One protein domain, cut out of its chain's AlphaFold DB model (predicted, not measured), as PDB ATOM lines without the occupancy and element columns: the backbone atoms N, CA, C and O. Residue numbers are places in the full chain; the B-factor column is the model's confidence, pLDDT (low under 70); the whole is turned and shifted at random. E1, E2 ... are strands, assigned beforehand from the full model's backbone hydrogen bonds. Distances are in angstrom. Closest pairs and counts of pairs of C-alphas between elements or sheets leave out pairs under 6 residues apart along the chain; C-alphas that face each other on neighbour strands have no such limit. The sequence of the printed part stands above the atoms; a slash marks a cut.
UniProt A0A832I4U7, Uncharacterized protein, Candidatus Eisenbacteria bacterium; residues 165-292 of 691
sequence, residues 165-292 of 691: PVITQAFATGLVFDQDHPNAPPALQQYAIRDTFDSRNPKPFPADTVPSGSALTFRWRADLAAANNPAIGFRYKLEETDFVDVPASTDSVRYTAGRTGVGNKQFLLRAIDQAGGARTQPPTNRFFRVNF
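What this domain is: This is residues 165 to 292 of the 691 residues of an uncharacterized protein of Candidatus Eisenbacteria bacterium (UniProt A0A832I4U7). Two sheets lie face to face as a sandwich: E2, E1, E4, E7, all antiparallel, and E3, E9, E8, E5, E6, mixed and strongly twisted. Residues 179 to 184, in the link of the hairpin E1 and E2, stick out at one end of the long axis. The printed part has 128 residues and no named helix; its nine strands follow in the order E1 to E9, and the class is all strand, though they hold 60 residues, under half. It is only just compact, close to loose, with a radius of gyration of the C-alphas of 16.3 A, and elongated, spanning 58 by 32 by 26 A.

Where its parts are: E1, residues 165 to 176, begins at C-alpha 165 (-56.168, -4.970, -7.207) and is 31.7 A long. E2 is 187 to 192, E3 208 to 210, and E4 215 to 223, 26.7 A. E5 is 233 to 237, E6 244 to 247, E7 252 to 255, and E8 263 to 272, 29.0 A. E9, 284 to 290, ends at C-alpha 290 (-37.406, -15.683, -17.135).

How they stand to each other: The facing parts of the sheets are 10.0 A centre to centre, their strands at 28 degrees. E1 is antiparallel to E4, N 166 to O 221 2.8 A, and to E2, N 172 to O 191 2.8 A. E4 is antiparallel to E7, N 218 to O 253 3.0 A. E3 and E9 are parallel, N 210 to O 289 2.8 A. Hairpin E8 and E9 has N 265 to O 288 at 2.8 A. E8 is antiparallel to E5, N 270 to O 235 2.8 A; hairpin E5 and E6 has N 234 to O 246 at 2.9 A. Between the sheets, the closest C-alphas of E1 and E8 are those of Pro 165 and Ala 271, 5.2 A.

The domain as a whole: The C-alphas of Asn 183 and Asn 228 are farthest apart, 58.2 A. The links E2 to E3 and E8 to E9 are long. The printed part has no cut, and no printed residue has a pLDDT under 70.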
ATOM      1  N   PRO A 165     -57.353  -5.367  -6.462       95.69
ATOM      2  CA  PRO A 165     -56.168  -4.970  -7.207       95.69
ATOM      3  C   PRO A 165     -56.326  -5.343  -8.687       95.69
ATOM      4  O   PRO A 165     -56.794  -6.428  -9.024       95.69
ATOM      5  N   VAL A 166     -55.905  -4.450  -9.579       96.06
ATOM      6  CA  VAL A 166     -55.906  -4.669 -11.029       96.06
ATOM      7  C   VAL A 166     -54.543  -4.297 -11.584       96.06
ATOM      8  O   VAL A 166     -54.150  -3.134 -11.551       96.06
ATOM      9  N   ILE A 167     -53.834  -5.280 -12.141       97.75
ATOM     10  CA  ILE A 167     -52.591  -5.048 -12.887       97.75
ATOM     11  C   ILE A 167     -52.963  -4.510 -14.269       97.75
ATOM     12  O   ILE A 167     -53.540  -5.231 -15.086       97.75
ATOM     13  N   THR A 168     -52.636  -3.245 -14.521       97.88
ATOM     14  CA  THR A 168     -52.952  -2.523 -15.762       97.88
ATOM     15  C   THR A 168     -51.871  -2.695 -16.819       97.88
ATOM     16  O   THR A 168     -52.177  -2.736 -18.008       97.88
ATOM     17  N   GLN A 169     -50.611  -2.827 -16.399       98.06
ATOM     18  CA  GLN A 169     -49.483  -3.109 -17.280       98.06
ATOM     19  C   GLN A 169     -48.538  -4.095 -16.604       98.06
ATOM     20  O   GLN A 169     -48.244  -3.975 -15.418       98.06
ATOM     21  N   ALA A 170     -48.040  -5.054 -17.371       98.50
ATOM     22  CA  ALA A 170     -46.962  -5.932 -16.952       98.50
ATOM     23  C   ALA A 170     -46.131  -6.261 -18.187       98.50
ATOM     24  O   ALA A 170     -46.657  -6.795 -19.167       98.50
ATOM     25  N   PHE A 171     -44.862  -5.875 -18.173       98.31
ATOM     26  CA  PHE A 171     -43.955  -6.140 -19.279       98.31
ATOM     27  C   PHE A 171     -42.519  -6.308 -18.801       98.31
ATOM     28  O   PHE A 171     -42.113  -5.770 -17.769       98.31
ATOM     29  N   ALA A 172     -41.749  -7.027 -19.601       98.31
ATOM     30  CA  ALA A 172     -40.309  -7.139 -19.490       98.31
ATOM     31  C   ALA A 172     -39.648  -6.391 -20.645       98.31
ATOM     32  O   ALA A 172     -40.161  -6.388 -21.762       98.31
ATOM     33  N   THR A 173     -38.507  -5.770 -20.382       98.06
ATOM     34  CA  THR A 173     -37.658  -5.171 -21.406       98.06
ATOM     35  C   THR A 173     -36.261  -5.753 -21.266       98.06
ATOM     36  O   THR A 173     -35.618  -5.563 -20.231       98.06
ATOM     37  N   GLY A 174     -35.806  -6.465 -22.291       95.38
ATOM     38  CA  GLY A 174     -34.545  -7.201 -22.281       95.38
ATOM     39  C   GLY A 174     -33.878  -7.191 -23.649       95.38
ATOM     40  O   GLY A 174     -34.508  -6.864 -24.655       95.38
ATOM     41  N   LEU A 175     -32.585  -7.493 -23.667       94.06
ATOM     42  CA  LEU A 175     -31.817  -7.628 -24.899       94.06
ATOM     43  C   LEU A 175     -32.051  -9.017 -25.483       94.06
ATOM     44  O   LEU A 175     -31.988  -9.998 -24.746       94.06
ATOM     45  N   VAL A 176     -32.288  -9.089 -26.791       94.56
ATOM     46  CA  VAL A 176     -32.368 -10.359 -27.511       94.56
ATOM     47  C   VAL A 176     -31.615 -10.324 -28.829       94.56
ATOM     48  O   VAL A 176     -31.554  -9.296 -29.505       94.56
ATOM     49  N   PHE A 177     -31.062 -11.467 -29.201       92.81
ATOM     50  CA  PHE A 177     -30.477 -11.710 -30.505       92.81
ATOM     51  C   PHE A 177     -31.559 -12.108 -31.499       92.81
ATOM     52  O   PHE A 177     -32.484 -12.857 -31.177       92.81
ATOM     53  N   ASP A 178     -31.409 -11.612 -32.720       90.25
ATOM     54  CA  ASP A 178     -32.195 -12.060 -33.858       90.25
ATOM     55  C   ASP A 178     -31.519 -13.290 -34.476       90.25
ATOM     56  O   ASP A 178     -30.334 -13.251 -34.812       90.25
ATOM     57  N   GLN A 179     -32.269 -14.385 -34.603       87.12
ATOM     58  CA  GLN A 179     -31.772 -15.618 -35.207       87.12
ATOM     59  C   GLN A 179     -31.485 -15.438 -36.701       87.12
ATOM     60  O   GLN A 179     -30.542 -16.045 -37.208       87.12
ATOM     61  N   ASP A 180     -32.256 -14.593 -37.389       88.31
ATOM     62  CA  ASP A 180     -32.106 -14.351 -38.827       88.31
ATOM     63  C   ASP A 180     -30.930 -13.404 -39.123       88.31
ATOM     64  O   ASP A 180     -30.343 -13.430 -40.206       88.31
ATOM     65  N   HIS A 181     -30.529 -12.611 -38.126       85.88
ATOM     66  CA  HIS A 181     -29.396 -11.691 -38.193       85.88
ATOM     67  C   HIS A 181     -28.435 -11.926 -37.016       85.88
ATOM     68  O   HIS A 181     -28.214 -11.024 -36.206       85.88
ATOM     69  N   PRO A 182     -27.788 -13.104 -36.920       75.38
ATOM     70  CA  PRO A 182     -27.043 -13.521 -35.729       75.38
ATOM     71  C   PRO A 182     -25.757 -12.715 -35.485       75.38
ATOM     72  O   PRO A 182     -25.096 -12.906 -34.465       75.38
ATOM     73  N   ASN A 183     -25.363 -11.857 -36.429       81.00
ATOM     74  CA  ASN A 183     -24.230 -10.934 -36.309       81.00
ATOM     75  C   ASN A 183     -24.669  -9.489 -36.020       81.00
ATOM     76  O   ASN A 183     -23.816  -8.624 -35.821       81.00
ATOM     77  N   ALA A 184     -25.976  -9.212 -36.011       86.94
ATOM     78  CA  ALA A 184     -26.490  -7.927 -35.572       86.94
ATOM     79  C   ALA A 184     -26.295  -7.776 -34.051       86.94
ATOM     80  O   ALA A 184     -26.339  -8.769 -33.315       86.94
ATOM     81  N   PRO A 185     -26.078  -6.545 -33.554       88.31
ATOM     82  CA  PRO A 185     -26.103  -6.300 -32.119       88.31
ATOM     83  C   PRO A 185     -27.473  -6.698 -31.544       88.31
ATOM     84  O   PRO A 185     -28.484  -6.570 -32.241       88.31
ATOM     85  N   PRO A 186     -27.538  -7.151 -30.279       91.44
ATOM     86  CA  PRO A 186     -28.808  -7.524 -29.678       91.44
ATOM     87  C   PRO A 186     -29.747  -6.318 -29.623       91.44
ATOM     88  O   PRO A 186     -29.343  -5.202 -29.285       91.44
ATOM     89  N   ALA A 187     -31.018  -6.551 -29.932       93.94
ATOM     90  CA  ALA A 187     -32.052  -5.534 -29.901       93.94
ATOM     91  C   ALA A 187     -32.727  -5.507 -28.527       93.94
ATOM     92  O   ALA A 187     -33.055  -6.546 -27.954       93.94
ATOM     93  N   LEU A 188     -32.981  -4.307 -28.007       96.06
ATOM     94  CA  LEU A 188     -33.821  -4.140 -26.827       96.06
ATOM     95  C   LEU A 188     -35.282  -4.372 -27.228       96.06
ATOM     96  O   LEU A 188     -35.851  -3.577 -27.975       96.06
ATOM     97  N   GLN A 189     -35.891  -5.446 -26.734       96.88
ATOM     98  CA  GLN A 189     -37.279  -5.805 -27.026       96.88
ATOM     99  C   GLN A 189     -38.145  -5.772 -25.769       96.88
ATOM    100  O   GLN A 189     -37.673  -5.975 -24.647       96.88
ATOM    101  N   GLN A 190     -39.436  -5.499 -25.966       97.56
ATOM    102  CA  GLN A 190     -40.439  -5.469 -24.909       97.56
ATOM    103  C   GLN A 190     -41.402  -6.650 -25.057       97.56
ATOM    104  O   GLN A 190     -41.982  -6.856 -26.120       97.56
ATOM    105  N   TYR A 191     -41.616  -7.382 -23.967       98.06
ATOM    106  CA  TYR A 191     -42.489  -8.552 -23.897       98.06
ATOM    107  C   TYR A 191     -43.615  -8.291 -22.906       98.06
ATOM    108  O   TYR A 191     -43.361  -7.946 -21.753       98.06
ATOM    109  N   ALA A 192     -44.865  -8.443 -23.340       98.00
ATOM    110  CA  ALA A 192     -46.011  -8.333 -22.446       98.00
ATOM    111  C   ALA A 192     -46.134  -9.585 -21.568       98.00
ATOM    112  O   ALA A 192     -45.958 -10.696 -22.055       98.00
ATOM    113  N   ILE A 193     -46.495  -9.396 -20.300       98.31
ATOM    114  CA  ILE A 193     -46.756 -10.471 -19.341       98.31
ATOM    115  C   ILE A 193     -48.255 -10.468 -19.021       98.31
ATOM    116  O   ILE A 193     -48.786  -9.550 -18.387       98.31
ATOM    117  N   ARG A 194     -48.962 -11.483 -19.499       97.00
ATOM    118  CA  ARG A 194     -50.422 -11.603 -19.490       97.00
ATOM    119  C   ARG A 194     -50.913 -12.835 -18.740       97.00
ATOM    120  O   ARG A 194     -52.012 -12.779 -18.197       97.00
ATOM    121  N   ASP A 195     -50.135 -13.912 -18.709       96.19
ATOM    122  CA  ASP A 195     -50.529 -15.166 -18.082       96.19
ATOM    123  C   ASP A 195     -50.640 -15.020 -16.558       96.19
ATOM    124  O   ASP A 195     -50.001 -14.177 -15.913       96.19
ATOM    125  N   THR A 196     -51.512 -15.838 -15.985       94.00
ATOM    126  CA  THR A 196     -51.893 -15.808 -14.573       94.00
ATOM    127  C   THR A 196     -51.839 -17.214 -14.001       94.00
ATOM    128  O   THR A 196     -52.266 -18.172 -14.645       94.00
ATOM    129  N   PHE A 197     -51.373 -17.336 -12.766       90.06
ATOM    130  CA  PHE A 197     -51.355 -18.592 -12.032       90.06
ATOM    131  C   PHE A 197     -52.703 -18.827 -11.333       90.06
ATOM    132  O   PHE A 197     -53.107 -18.012 -10.498       90.06
ATOM    133  N   ASP A 198     -53.378 -19.940 -11.643       88.25
ATOM    134  CA  ASP A 198     -54.553 -20.426 -10.903       88.25
ATOM    135  C   ASP A 198     -54.139 -21.622 -10.040       88.25
ATOM    136  O   ASP A 198     -53.800 -22.686 -10.555       88.25
ATOM    137  N   SER A 199     -54.183 -21.463  -8.717       85.06
ATOM    138  CA  SER A 199     -53.834 -22.533  -7.776       85.06
ATOM    139  C   SER A 199     -54.788 -23.729  -7.835       85.06
ATOM    140  O   SER A 199     -54.416 -24.816  -7.399       85.06
ATOM    141  N   ARG A 200     -55.999 -23.564  -8.382       86.69
ATOM    142  CA  ARG A 200     -56.976 -24.653  -8.558       86.69
ATOM    143  C   ARG A 200     -56.705 -25.487  -9.804       86.69
ATOM    144  O   ARG A 200     -57.183 -26.613  -9.896       86.69
ATOM    145  N   ASN A 201     -55.961 -24.935 -10.759       87.50
ATOM    146  CA  ASN A 201     -55.530 -25.622 -11.968       87.50
ATOM    147  C   ASN A 201     -54.084 -25.217 -12.286       87.50
ATOM    148  O   ASN A 201     -53.851 -24.427 -13.211       87.50
ATOM    149  N   PRO A 202     -53.113 -25.686 -11.478       86.94
ATOM    150  CA  PRO A 202     -51.733 -25.263 -11.611       86.94
ATOM    151  C   PRO A 202     -51.190 -25.725 -12.963       86.94
ATOM    152  O   PRO A 202     -51.008 -26.917 -13.215       86.94
ATOM    153  N   LYS A 203     -50.916 -24.764 -13.850       88.75
ATOM    154  CA  LYS A 203     -50.194 -25.041 -15.090       88.75
ATOM    155  C   LYS A 203     -48.745 -25.396 -14.735       88.75
ATOM    156  O   LYS A 203     -48.137 -24.677 -13.941       88.75
ATOM    157  N   PRO A 204     -48.159 -26.443 -15.341       86.50
ATOM    158  CA  PRO A 204     -46.770 -26.809 -15.070       86.50
ATOM    159  C   PRO A 204     -45.777 -25.747 -15.571       86.50
ATOM    160  O   PRO A 204     -44.688 -25.617 -15.018       86.50
ATOM    161  N   PHE A 205     -46.162 -24.968 -16.591       90.38
ATOM    162  CA  PHE A 205     -45.340 -23.918 -17.186       90.38
ATOM    163  C   PHE A 205     -46.191 -22.688 -17.537       90.38
ATOM    164  O   PHE A 205     -47.349 -22.852 -17.936       90.38
ATOM    165  N   PRO A 206     -45.637 -21.472 -17.398       94.69
ATOM    166  CA  PRO A 206     -46.287 -20.254 -17.863       94.69
ATOM    167  C   PRO A 206     -46.302 -20.188 -19.396       94.69
ATOM    168  O   PRO A 206     -45.398 -20.699 -20.057       94.69
ATOM    169  N   ALA A 207     -47.312 -19.527 -19.959       95.12
ATOM    170  CA  ALA A 207     -47.387 -19.261 -21.397       95.12
ATOM    171  C   ALA A 207     -46.407 -18.160 -21.841       95.12
ATOM    172  O   ALA A 207     -45.894 -18.204 -22.959       95.12
ATOM    173  N   ASP A 208     -46.129 -17.195 -20.962       97.44
ATOM    174  CA  ASP A 208     -45.230 -16.084 -21.260       97.44
ATOM    175  C   ASP A 208     -43.790 -16.412 -20.864       97.44
ATOM    176  O   ASP A 208     -43.520 -16.919 -19.773       97.44
ATOM    177  N   THR A 209     -42.849 -16.064 -21.740       97.00
ATOM    178  CA  THR A 209     -41.409 -16.123 -21.470       97.00
ATOM    179  C   THR A 209     -40.780 -14.779 -21.807       97.00
ATOM    180  O   THR A 209     -41.151 -14.150 -22.799       97.00
ATOM    181  N   VAL A 210     -39.853 -14.330 -20.967       97.31
ATOM    182  CA  VAL A 210     -39.145 -13.057 -21.113       97.31
ATOM    183  C   VAL A 210     -37.630 -13.280 -21.074       97.31
ATOM    184  O   VAL A 210     -37.192 -14.232 -20.419       97.31
ATOM    185  N   PRO A 211     -36.829 -12.407 -21.717       96.12
ATOM    186  CA  PRO A 211     -35.379 -12.566 -21.771       96.12
ATOM    187  C   PRO A 211     -34.748 -12.623 -20.378       96.12
ATOM    188  O   PRO A 211     -35.179 -11.894 -19.470       96.12
ATOM    189  N   SER A 212     -33.696 -13.417 -20.209       94.06
ATOM    190  CA  SER A 212     -32.864 -13.370 -19.013       94.06
ATOM    191  C   SER A 212     -32.255 -11.972 -18.826       94.06
ATOM    192  O   SER A 212     -32.062 -11.191 -19.760       94.06
ATOM    193  N   GLY A 213     -32.091 -11.563 -17.566       92.56
ATOM    194  CA  GLY A 213     -31.609 -10.221 -17.233       92.56
ATOM    195  C   GLY A 213     -32.556  -9.058 -17.574       92.56
ATOM    196  O   GLY A 213     -32.153  -7.909 -17.396       92.56
ATOM    197  N   SER A 214     -33.800  -9.301 -18.003       96.31
ATOM    198  CA  SER A 214     -34.769  -8.237 -18.315       96.31
ATOM    199  C   SER A 214     -35.058  -7.297 -17.138       96.31
ATOM    200  O   SER A 214     -35.125  -7.712 -15.982       96.31
ATOM    201  N   ALA A 215     -35.328  -6.025 -17.441       97.88
ATOM    202  CA  ALA A 215     -35.988  -5.114 -16.511       97.88
ATOM    203  C   ALA A 215     -37.502  -5.361 -16.545       97.88
ATOM    204  O   ALA A 215     -38.109  -5.327 -17.616       97.88
ATOM    205  N   LEU A 216     -38.125  -5.574 -15.389       98.44
ATOM    206  CA  LEU A 216     -39.559  -5.861 -15.291       98.44
ATOM    207  C   LEU A 216     -40.301  -4.630 -14.786       98.44
ATOM    208  O   LEU A 216     -39.849  -3.977 -13.848       98.44
ATOM    209  N   THR A 217     -41.442  -4.315 -15.388       98.44
ATOM    210  CA  THR A 217     -42.308  -3.216 -14.950       98.44
ATOM    211  C   THR A 217     -43.716  -3.733 -14.745       98.44
ATOM    212  O   THR A 217     -44.314  -4.297 -15.663       98.44
ATOM    213  N   PHE A 218     -44.258  -3.485 -13.557       98.56
ATOM    214  CA  PHE A 218     -45.652  -3.744 -13.231       98.56
ATOM    215  C   PHE A 218     -46.304  -2.426 -12.845       98.56
ATOM    216  O   PHE A 218     -45.744  -1.663 -12.058       98.56
ATOM    217  N   ARG A 219     -47.479  -2.157 -13.411       98.56
ATOM    218  CA  ARG A 219     -48.352  -1.058 -13.007       98.56
ATOM    219  C   ARG A 219     -49.704  -1.600 -12.608       98.56
ATOM    220  O   ARG A 219     -50.189  -2.578 -13.187       98.56
ATOM    221  N   TRP A 220     -50.319  -0.957 -11.635       98.44
ATOM    222  CA  TRP A 220     -51.578  -1.383 -11.070       98.44
ATOM    223  C   TRP A 220     -52.427  -0.211 -10.606       98.44
ATOM    224  O   TRP A 220     -52.007   0.938 -10.567       98.44
ATOM    225  N   ARG A 221     -53.664  -0.539 -10.260       97.12
ATOM    226  CA  ARG A 221     -54.606   0.327  -9.560       97.12
ATOM    227  C   ARG A 221     -55.488  -0.532  -8.661       97.12
ATOM    228  O   ARG A 221     -55.485  -1.757  -8.783       97.12
ATOM    229  N   ALA A 222     -56.252   0.102  -7.783       95.00
ATOM    230  CA  ALA A 222     -57.316  -0.560  -7.039       95.00
ATOM    231  C   ALA A 222     -58.672  -0.152  -7.615       95.00
ATOM    232  O   ALA A 222     -58.946   1.039  -7.768       95.00
ATOM    233  N   ASP A 223     -59.516  -1.136  -7.901       92.81
ATOM    234  CA  ASP A 223     -60.941  -0.919  -8.111       92.81
ATOM    235  C   ASP A 223     -61.675  -0.989  -6.771       92.81
ATOM    236  O   ASP A 223     -61.391  -1.836  -5.915       92.81
ATOM    237  N   LEU A 224     -62.628  -0.075  -6.584       83.50
ATOM    238  CA  LEU A 224     -63.469  -0.047  -5.395       83.50
ATOM    239  C   LEU A 224     -64.437  -1.230  -5.436       83.50
ATOM    240  O   LEU A 224     -65.301  -1.298  -6.308       83.50
ATOM    241  N   ALA A 225     -64.335  -2.131  -4.459       75.88
ATOM    242  CA  ALA A 225     -65.362  -3.148  -4.238       75.88
ATOM    243  C   ALA A 225     -66.643  -2.532  -3.638       75.88
ATOM    244  O   ALA A 225     -67.746  -2.999  -3.908       75.88
ATOM    245  N   ALA A 226     -66.498  -1.457  -2.851       76.75
ATOM    246  CA  ALA A 226     -67.588  -0.680  -2.268       76.75
ATOM    247  C   ALA A 226     -67.227   0.816  -2.214       76.75
ATOM    248  O   ALA A 226     -66.073   1.174  -1.979       76.75
ATOM    249  N   ALA A 227     -68.224   1.697  -2.369       71.25
ATOM    250  CA  ALA A 227     -68.045   3.147  -2.540       71.25
ATOM    251  C   ALA A 227     -67.279   3.873  -1.406       71.25
ATOM    252  O   ALA A 227     -66.827   4.992  -1.609       71.25
ATOM    253  N   ASN A 228     -67.099   3.245  -0.236       75.00
ATOM    254  CA  ASN A 228     -66.475   3.848   0.952       75.00
ATOM    255  C   ASN A 228     -65.279   3.052   1.514       75.00
ATOM    256  O   ASN A 228     -64.874   3.297   2.660       75.00
ATOM    257  N   ASN A 229     -64.735   2.103   0.740       78.56
ATOM    258  CA  ASN A 229     -63.570   1.306   1.130       78.56
ATOM    259  C   ASN A 229     -62.448   1.374   0.075       78.56
ATOM    260  O   ASN A 229     -62.238   0.411  -0.663       78.56
ATOM    261  N   PRO A 230     -61.772   2.530  -0.079       88.69
ATOM    262  CA  PRO A 230     -60.632   2.636  -0.978       88.69
ATOM    263  C   PRO A 230     -59.429   1.861  -0.440       88.69
ATOM    264  O   PRO A 230     -59.264   1.702   0.770       88.69
ATOM    265  N   ALA A 231     -58.552   1.441  -1.352       92.12
ATOM    266  CA  ALA A 231     -57.237   0.959  -0.962       92.12
ATOM    267  C   ALA A 231     -56.448   2.095  -0.298       92.12
ATOM    268  O   ALA A 231     -56.358   3.196  -0.843       92.12
ATOM    269  N   ILE A 232     -55.875   1.821   0.871       94.31
ATOM    270  CA  ILE A 232     -54.935   2.718   1.557       94.31
ATOM    271  C   ILE A 232     -53.477   2.380   1.242       94.31
ATOM    272  O   ILE A 232     -52.585   3.194   1.484       94.31
ATOM    273  N   GLY A 233     -53.240   1.209   0.654       95.62
ATOM    274  CA  GLY A 233     -51.923   0.746   0.256       95.62
ATOM    275  C   GLY A 233     -51.983  -0.461  -0.663       95.62
ATOM    276  O   GLY A 233     -53.051  -1.013  -0.945       95.62
ATOM    277  N   PHE A 234     -50.806  -0.876  -1.109       97.06
ATOM    278  CA  PHE A 234     -50.605  -2.111  -1.846       97.06
ATOM    279  C   PHE A 234     -49.496  -2.928  -1.202       97.06
ATOM    280  O   PHE A 234     -48.593  -2.397  -0.559       97.06
ATOM    281  N   ARG A 235     -49.565  -4.233  -1.433       95.88
ATOM    282  CA  ARG A 235     -48.507  -5.187  -1.134       95.88
ATOM    283  C   ARG A 235     -48.156  -5.924  -2.402       95.88
ATOM    284  O   ARG A 235     -49.054  -6.423  -3.083       95.88
ATOM    285  N   TYR A 236     -46.873  -6.030  -2.711       97.25
ATOM    286  CA  TYR A 236     -46.426  -6.835  -3.841       97.25
ATOM    287  C   TYR A 236     -45.235  -7.717  -3.486       97.25
ATOM    288  O   TYR A 236     -44.550  -7.488  -2.492       97.25
ATOM    289  N   LYS A 237     -45.015  -8.748  -4.301       96.50
ATOM    290  CA  LYS A 237     -43.870  -9.654  -4.198       96.50
ATOM    291  C   LYS A 237     -43.606 -10.327  -5.543       96.50
ATOM    292  O   LYS A 237     -44.550 -10.685  -6.244       96.50
ATOM    293  N   LEU A 238     -42.336 -10.531  -5.869       96.62
ATOM    294  CA  LEU A 238     -41.860 -11.344  -6.989       96.62
ATOM    295  C   LEU A 238     -40.850 -12.398  -6.519       96.62
ATOM    296  O   LEU A 238     -41.038 -13.586  -6.770       96.62
ATOM    297  N   GLU A 239     -39.790 -11.957  -5.841       93.56
ATOM    298  CA  GLU A 239     -38.710 -12.816  -5.317       93.56
ATOM    299  C   GLU A 239     -38.406 -12.550  -3.843       93.56
ATOM    300  O   GLU A 239     -37.712 -13.330  -3.197       93.56
ATOM    301  N   GLU A 240     -38.926 -11.450  -3.306       95.56
ATOM    302  CA  GLU A 240     -38.782 -11.062  -1.914       95.56
ATOM    303  C   GLU A 240     -39.343 -12.161  -0.998       95.56
ATOM    304  O   GLU A 240     -40.365 -12.777  -1.302       95.56
ATOM    305  N   THR A 241     -38.702 -12.433   0.141       93.44
ATOM    306  CA  THR A 241     -39.224 -13.423   1.101       93.44
ATOM    307  C   THR A 241     -40.596 -13.003   1.622       93.44
ATOM    308  O   THR A 241     -41.515 -13.821   1.643       93.44
ATOM    309  N   ASP A 242     -40.759 -11.713   1.901       93.69
ATOM    310  CA  ASP A 242     -41.985 -11.106   2.411       93.69
ATOM    311  C   ASP A 242     -42.587 -10.128   1.396       93.69
ATOM    312  O   ASP A 242     -41.944  -9.733   0.422       93.69
ATOM    313  N   PHE A 243     -43.845  -9.745   1.611       95.00
ATOM    314  CA  PHE A 243     -44.479  -8.694   0.818       95.00
ATOM    315  C   PHE A 243     -43.848  -7.328   1.102       95.00
ATOM    316  O   PHE A 243     -43.538  -6.998   2.244       95.00
ATOM    317  N   VAL A 244     -43.722  -6.511   0.058       97.12
ATOM    318  CA  VAL A 244     -43.314  -5.108   0.164       97.12
ATOM    319  C   VAL A 244     -44.557  -4.234   0.292       97.12
ATOM    320  O   VAL A 244     -45.379  -4.191  -0.625       97.12
ATOM    321  N   ASP A 245     -44.681  -3.535   1.420       96.31
ATOM    322  CA  ASP A 245     -45.741  -2.560   1.693       96.31
ATOM    323  C   ASP A 245     -45.459  -1.212   1.019       96.31
ATOM    324  O   ASP A 245     -44.389  -0.624   1.194       96.31
ATOM    325  N   VAL A 246     -46.441  -0.677   0.289       97.75
ATOM    326  CA  VAL A 246     -46.372   0.656  -0.325       97.75
ATOM    327  C   VAL A 246     -47.672   1.443  -0.117       97.75
ATOM    328  O   VAL A 246     -48.751   0.847  -0.042       97.75
ATOM    329  N   PRO A 247     -47.614   2.786  -0.025       97.69
ATOM    330  CA  PRO A 247     -48.813   3.615   0.118       97.69
ATOM    331  C   PRO A 247     -49.707   3.553  -1.133       97.69
ATOM    332  O   PRO A 247     -49.244   3.218  -2.222       97.69
ATOM    333  N   ALA A 248     -50.981   3.945  -1.005       95.94
ATOM    334  CA  ALA A 248     -51.941   3.955  -2.120       95.94
ATOM    335  C   ALA A 248     -51.529   4.840  -3.310       95.94
ATOM    336  O   ALA A 248     -52.025   4.643  -4.417       95.94
ATOM    337  N   SER A 249     -50.636   5.812  -3.097       96.81
ATOM    338  CA  SER A 249     -50.080   6.650  -4.164       96.81
ATOM    339  C   SER A 249     -49.095   5.906  -5.070       96.81
ATOM    340  O   SER A 249     -48.767   6.410  -6.140       96.81
ATOM    341  N   THR A 250     -48.592   4.745  -4.646       98.06
ATOM    342  CA  THR A 250     -47.679   3.923  -5.443       98.06
ATOM    343  C   THR A 250     -48.483   3.000  -6.350       98.06
ATOM    344  O   THR A 250     -49.153   2.075  -5.892       98.06
ATOM    345  N   ASP A 251     -48.381   3.238  -7.653       97.75
ATOM    346  CA  ASP A 251     -49.121   2.528  -8.699       97.75
ATOM    347  C   ASP A 251     -48.236   1.599  -9.542       97.75
ATOM    348  O   ASP A 251     -48.693   1.018 -10.528       97.75
ATOM    349  N   SER A 252     -46.948   1.489  -9.210       98.25
ATOM    350  CA  SER A 252     -45.992   0.746 -10.019       98.25
ATOM    351  C   SER A 252     -44.737   0.319  -9.262       98.25
ATOM    352  O   SER A 252     -44.319   0.940  -8.286       98.25
ATOM    353  N   VAL A 253     -44.108  -0.749  -9.758       98.38
ATOM    354  CA  VAL A 253     -42.755  -1.173  -9.378       98.38
ATOM    355  C   VAL A 253     -41.961  -1.503 -10.631       98.38
ATOM    356  O   VAL A 253     -42.485  -2.057 -11.605       98.38
ATOM    357  N   ARG A 254     -40.668  -1.177 -10.589       97.88
ATOM    358  CA  ARG A 254     -39.701  -1.574 -11.606       97.88
ATOM    359  C   ARG A 254     -38.581  -2.395 -10.977       97.88
ATOM    360  O   ARG A 254     -37.834  -1.890 -10.145       97.88
ATOM    361  N   TYR A 255     -38.430  -3.631 -11.436       97.44
ATOM    362  CA  TYR A 255     -37.264  -4.459 -11.155       97.44
ATOM    363  C   TYR A 255     -36.180  -4.136 -12.184       97.44
ATOM    364  O   TYR A 255     -36.418  -4.190 -13.393       97.44
ATOM    365  N   THR A 256     -34.998  -3.737 -11.718       95.81
ATOM    366  CA  THR A 256     -33.871  -3.413 -12.602       95.81
ATOM    367  C   THR A 256     -33.344  -4.665 -13.298       95.81
ATOM    368  O   THR A 256     -33.393  -5.758 -12.733       95.81
ATOM    369  N   ALA A 257     -32.793  -4.486 -14.500       91.88
ATOM    370  CA  ALA A 257     -32.165  -5.555 -15.269       91.88
ATOM    371  C   ALA A 257     -31.161  -6.359 -14.419       91.88
ATOM    372  O   ALA A 257     -30.417  -5.786 -13.620       91.88
ATOM    373  N   GLY A 258     -31.177  -7.683 -14.570       87.06
ATOM    374  CA  GLY A 258     -30.280  -8.613 -13.872       87.06
ATOM    375  C   GLY A 258     -30.598  -8.900 -12.400       87.06
ATOM    376  O   GLY A 258     -29.902  -9.714 -11.802       87.06
ATOM    377  N   ARG A 259     -31.622  -8.272 -11.796       90.94
ATOM    378  CA  ARG A 259     -32.004  -8.575 -10.401       90.94
ATOM    379  C   ARG A 259     -32.863  -9.821 -10.249       90.94
ATOM    380  O   ARG A 259     -32.747 -10.483  -9.228       90.94
ATOM    381  N   THR A 260     -33.722 -10.103 -11.221       93.56
ATOM    382  CA  THR A 260     -34.608 -11.268 -11.179       93.56
ATOM    383  C   THR A 260     -33.848 -12.501 -11.648       93.56
ATOM    384  O   THR A 260     -33.267 -12.486 -12.735       93.56
ATOM    385  N   GLY A 261     -33.854 -13.564 -10.844       93.44
ATOM    386  CA  GLY A 261     -33.239 -14.836 -11.225       93.44
ATOM    387  C   GLY A 261     -33.936 -15.482 -12.429       93.44
ATOM    388  O   GLY A 261     -35.049 -15.115 -12.797       93.44
ATOM    389  N   VAL A 262     -33.317 -16.495 -13.032       94.38
ATOM    390  CA  VAL A 262     -33.958 -17.286 -14.099       94.38
ATOM    391  C   VAL A 262     -35.042 -18.226 -13.550       94.38
ATOM    392  O   VAL A 262     -35.164 -18.417 -12.333       94.38
ATOM    393  N   GLY A 263     -35.854 -18.795 -14.443       94.69
ATOM    394  CA  GLY A 263     -36.887 -19.783 -14.127       94.69
ATOM    395  C   GLY A 263     -38.302 -19.210 -14.034       94.69
ATOM    396  O   GLY A 263     -38.569 -18.076 -14.429       94.69
ATOM    397  N   ASN A 264     -39.233 -20.018 -13.527       95.69
ATOM    398  CA  ASN A 264     -40.632 -19.618 -13.370       95.69
ATOM    399  C   ASN A 264     -40.770 -18.570 -12.257       95.69
ATOM    400  O   ASN A 264     -40.230 -18.741 -11.162       95.69
ATOM    401  N   LYS A 265     -41.521 -17.503 -12.530       96.88
ATOM    402  CA  LYS A 265     -41.768 -16.377 -11.630       96.88
ATOM    403  C   LYS A 265     -43.250 -16.106 -11.489       96.88
ATOM    404  O   LYS A 265     -44.021 -16.250 -12.438       96.88
ATOM    405  N   GLN A 266     -43.622 -15.652 -10.299       96.81
ATOM    406  CA  GLN A 266     -44.973 -15.224  -9.990       96.81
ATOM    407  C   GLN A 266     -44.929 -13.863  -9.302       96.81
ATOM    408  O   GLN A 266     -44.498 -13.754  -8.158       96.81
ATOM    409  N   PHE A 267     -45.395 -12.826  -9.994       97.88
ATOM    410  CA  PHE A 267     -45.653 -11.533  -9.367       97.88
ATOM    411  C   PHE A 267     -47.010 -11.589  -8.671       97.88
ATOM    412  O   PHE A 267     -48.008 -11.908  -9.316       97.88
ATOM    413  N   LEU A 268     -47.058 -11.277  -7.383       96.69
ATOM    414  CA  LEU A 268     -48.270 -11.209  -6.572       96.69
ATOM    415  C   LEU A 268     -48.558  -9.755  -6.210       96.69
ATOM    416  O   LEU A 268     -47.655  -9.039  -5.787       96.69
ATOM    417  N   LEU A 269     -49.820  -9.348  -6.326       97.00
ATOM    418  CA  LEU A 269     -50.296  -8.027  -5.936       97.00
ATOM    419  C   LEU A 269     -51.539  -8.142  -5.057       97.00
ATOM    420  O   LEU A 269     -52.482  -8.875  -5.371       97.00
ATOM    421  N   ARG A 270     -51.559  -7.358  -3.983       95.19
ATOM    422  CA  ARG A 270     -52.682  -7.214  -3.062       95.19
ATOM    423  C   ARG A 270     -52.962  -5.732  -2.835       95.19
ATOM    424  O   ARG A 270     -52.035  -4.934  -2.722       95.19
ATOM    425  N   ALA A 271     -54.237  -5.368  -2.791       94.19
ATOM    426  CA  ALA A 271     -54.673  -4.046  -2.361       94.19
ATOM    427  C   ALA A 271     -55.145  -4.149  -0.911       94.19
ATOM    428  O   ALA A 271     -55.878  -5.081  -0.583       94.19
ATOM    429  N   ILE A 272     -54.692  -3.217  -0.076       92.81
ATOM    430  CA  ILE A 272     -54.942  -3.203   1.364       92.81
ATOM    431  C   ILE A 272     -55.923  -2.086   1.680       92.81
ATOM    432  O   ILE A 272     -55.740  -0.947   1.245       92.81
ATOM    433  N   ASP A 273     -56.960  -2.418   2.430       89.38
ATOM    434  CA  ASP A 273     -57.995  -1.490   2.863       89.38
ATOM    435  C   ASP A 273     -57.702  -0.906   4.259       89.38
ATOM    436  O   ASP A 273     -56.671  -1.182   4.873       89.38
ATOM    437  N   GLN A 274     -58.605  -0.075   4.781       87.50
ATOM    438  CA  GLN A 274     -58.427   0.520   6.112       87.50
ATOM    439  C   GLN A 274     -58.432  -0.486   7.268       87.50
ATOM    440  O   GLN A 274     -57.931  -0.156   8.341       87.50
ATOM    441  N   ALA A 275     -58.990  -1.677   7.067       84.00
ATOM    442  CA  ALA A 275     -58.977  -2.777   8.018       84.00
ATOM    443  C   ALA A 275     -57.706  -3.632   7.909       84.00
ATOM    444  O   ALA A 275     -57.562  -4.606   8.644       84.00
ATOM    445  N   GLY A 276     -56.801  -3.343   6.971       84.50
ATOM    446  CA  GLY A 276     -55.692  -4.242   6.657       84.50
ATOM    447  C   GLY A 276     -56.121  -5.497   5.885       84.50
ATOM    448  O   GLY A 276     -55.302  -6.394   5.690       84.50
ATOM    449  N   GLY A 277     -57.385  -5.573   5.457       82.25
ATOM    450  CA  GLY A 277     -57.921  -6.654   4.646       82.25
ATOM    451  C   GLY A 277     -57.383  -6.598   3.225       82.25
ATOM    452  O   GLY A 277     -57.168  -5.522   2.659       82.25
ATOM    453  N   ALA A 278     -57.155  -7.775   2.645       85.50
ATOM    454  CA  ALA A 278     -56.768  -7.910   1.252       85.50
ATOM    455  C   ALA A 278     -57.582  -9.001   0.584       85.50
ATOM    456  O   ALA A 278     -57.805 -10.084   1.124       85.50
ATOM    457  N   ARG A 279     -57.932  -8.779  -0.680       81.81
ATOM    458  CA  ARG A 279     -58.503  -9.854  -1.477       81.81
ATOM    459  C   ARG A 279     -57.419 -10.877  -1.821       81.81
ATOM    460  O   ARG A 279     -56.585 -10.639  -2.690       81.81
ATOM    461  N   THR A 280     -57.457 -12.034  -1.171       78.19
ATOM    462  CA  THR A 280     -56.527 -13.146  -1.427       78.19
ATOM    463  C   THR A 280     -57.043 -14.137  -2.470       78.19
ATOM    464  O   THR A 280     -56.246 -14.877  -3.047       78.19
ATOM    465  N   GLN A 281     -58.354 -14.133  -2.760       78.69
ATOM    466  CA  GLN A 281     -58.980 -15.050  -3.715       78.69
ATOM    467  C   GLN A 281     -59.961 -14.354  -4.693       78.69
ATOM    468  O   GLN A 281     -60.902 -13.672  -4.264       78.69
ATOM    469  N   PRO A 282     -59.790 -14.543  -6.020       79.75
ATOM    470  CA  PRO A 282     -58.592 -15.090  -6.664       79.75
ATOM    471  C   PRO A 282     -57.390 -14.139  -6.476       79.75
ATOM    472  O   PRO A 282     -57.585 -12.922  -6.404       79.75
ATOM    473  N   PRO A 283     -56.152 -14.657  -6.397       83.38
ATOM    474  CA  PRO A 283     -54.971 -13.809  -6.303       83.38
ATOM    475  C   PRO A 283     -54.806 -12.984  -7.585       83.38
ATOM    476  O   PRO A 283     -54.905 -13.514  -8.690       83.38
ATOM    477  N   THR A 284     -54.497 -11.692  -7.451       94.25
ATOM    478  CA  THR A 284     -54.093 -10.875  -8.603       94.25
ATOM    479  C   THR A 284     -52.608 -11.073  -8.840       94.25
ATOM    480  O   THR A 284     -51.781 -10.686  -8.016       94.25
ATOM    481  N   ASN A 285     -52.269 -11.734  -9.945       96.38
ATOM    482  CA  ASN A 285     -50.900 -12.149 -10.204       96.38
ATOM    483  C   ASN A 285     -50.510 -12.082 -11.686       96.38
ATOM    484  O   ASN A 285     -51.347 -11.849 -12.565       96.38
ATOM    485  N   ARG A 286     -49.217 -12.276 -11.942       97.31
ATOM    486  CA  ARG A 286     -48.659 -12.586 -13.260       97.31
ATOM    487  C   ARG A 286     -47.700 -13.754 -13.155       97.31
ATOM    488  O   ARG A 286     -46.862 -13.760 -12.259       97.31
ATOM    489  N   PHE A 287     -47.822 -14.708 -14.069       96.88
ATOM    490  CA  PHE A 287     -47.025 -15.929 -14.098       96.88
ATOM    491  C   PHE A 287     -46.246 -16.009 -15.406       96.88
ATOM    492  O   PHE A 287     -46.836 -15.962 -16.477       96.88
ATOM    493  N   PHE A 288     -44.922 -16.072 -15.327       97.88
ATOM    494  CA  PHE A 288     -44.049 -16.000 -16.500       97.88
ATOM    495  C   PHE A 288     -42.733 -16.719 -16.243       97.88
ATOM    496  O   PHE A 288     -42.360 -16.962 -15.097       97.88
ATOM    497  N   ARG A 289     -42.020 -17.068 -17.309       97.00
ATOM    498  CA  ARG A 289     -40.674 -17.629 -17.230       97.00
ATOM    499  C   ARG A 289     -39.652 -16.566 -17.591       97.00
ATOM    500  O   ARG A 289     -39.802 -15.887 -18.600       97.00
ATOM    501  N   VAL A 290     -38.612 -16.435 -16.780       96.69
ATOM    502  CA  VAL A 290     -37.406 -15.683 -17.135       96.69
ATOM    503  C   VAL A 290     -36.407 -16.666 -17.727       96.69
ATOM    504  O   VAL A 290     -36.165 -17.703 -17.102       96.69
ATOM    505  N   ASN A 291     -35.820 -16.292 -18.865       95.31
ATOM    506  CA  ASN A 291     -34.918 -17.073 -19.713       95.31
ATOM    507  C   ASN A 291     -35.636 -17.903 -20.787       95.31
ATOM    508  O   ASN A 291     -36.476 -18.757 -20.471       95.31
ATOM    509  N   PHE A 292     -35.308 -17.663 -22.057       95.31
ATOM    510  CA  PHE A 292     -35.776 -18.506 -23.146       95.31
ATOM    511  C   PHE A 292     -34.926 -19.768 -23.253       95.31
ATOM    512  O   PHE A 292     -33.713 -19.739 -23.139       95.31
TER     513      PHE A 292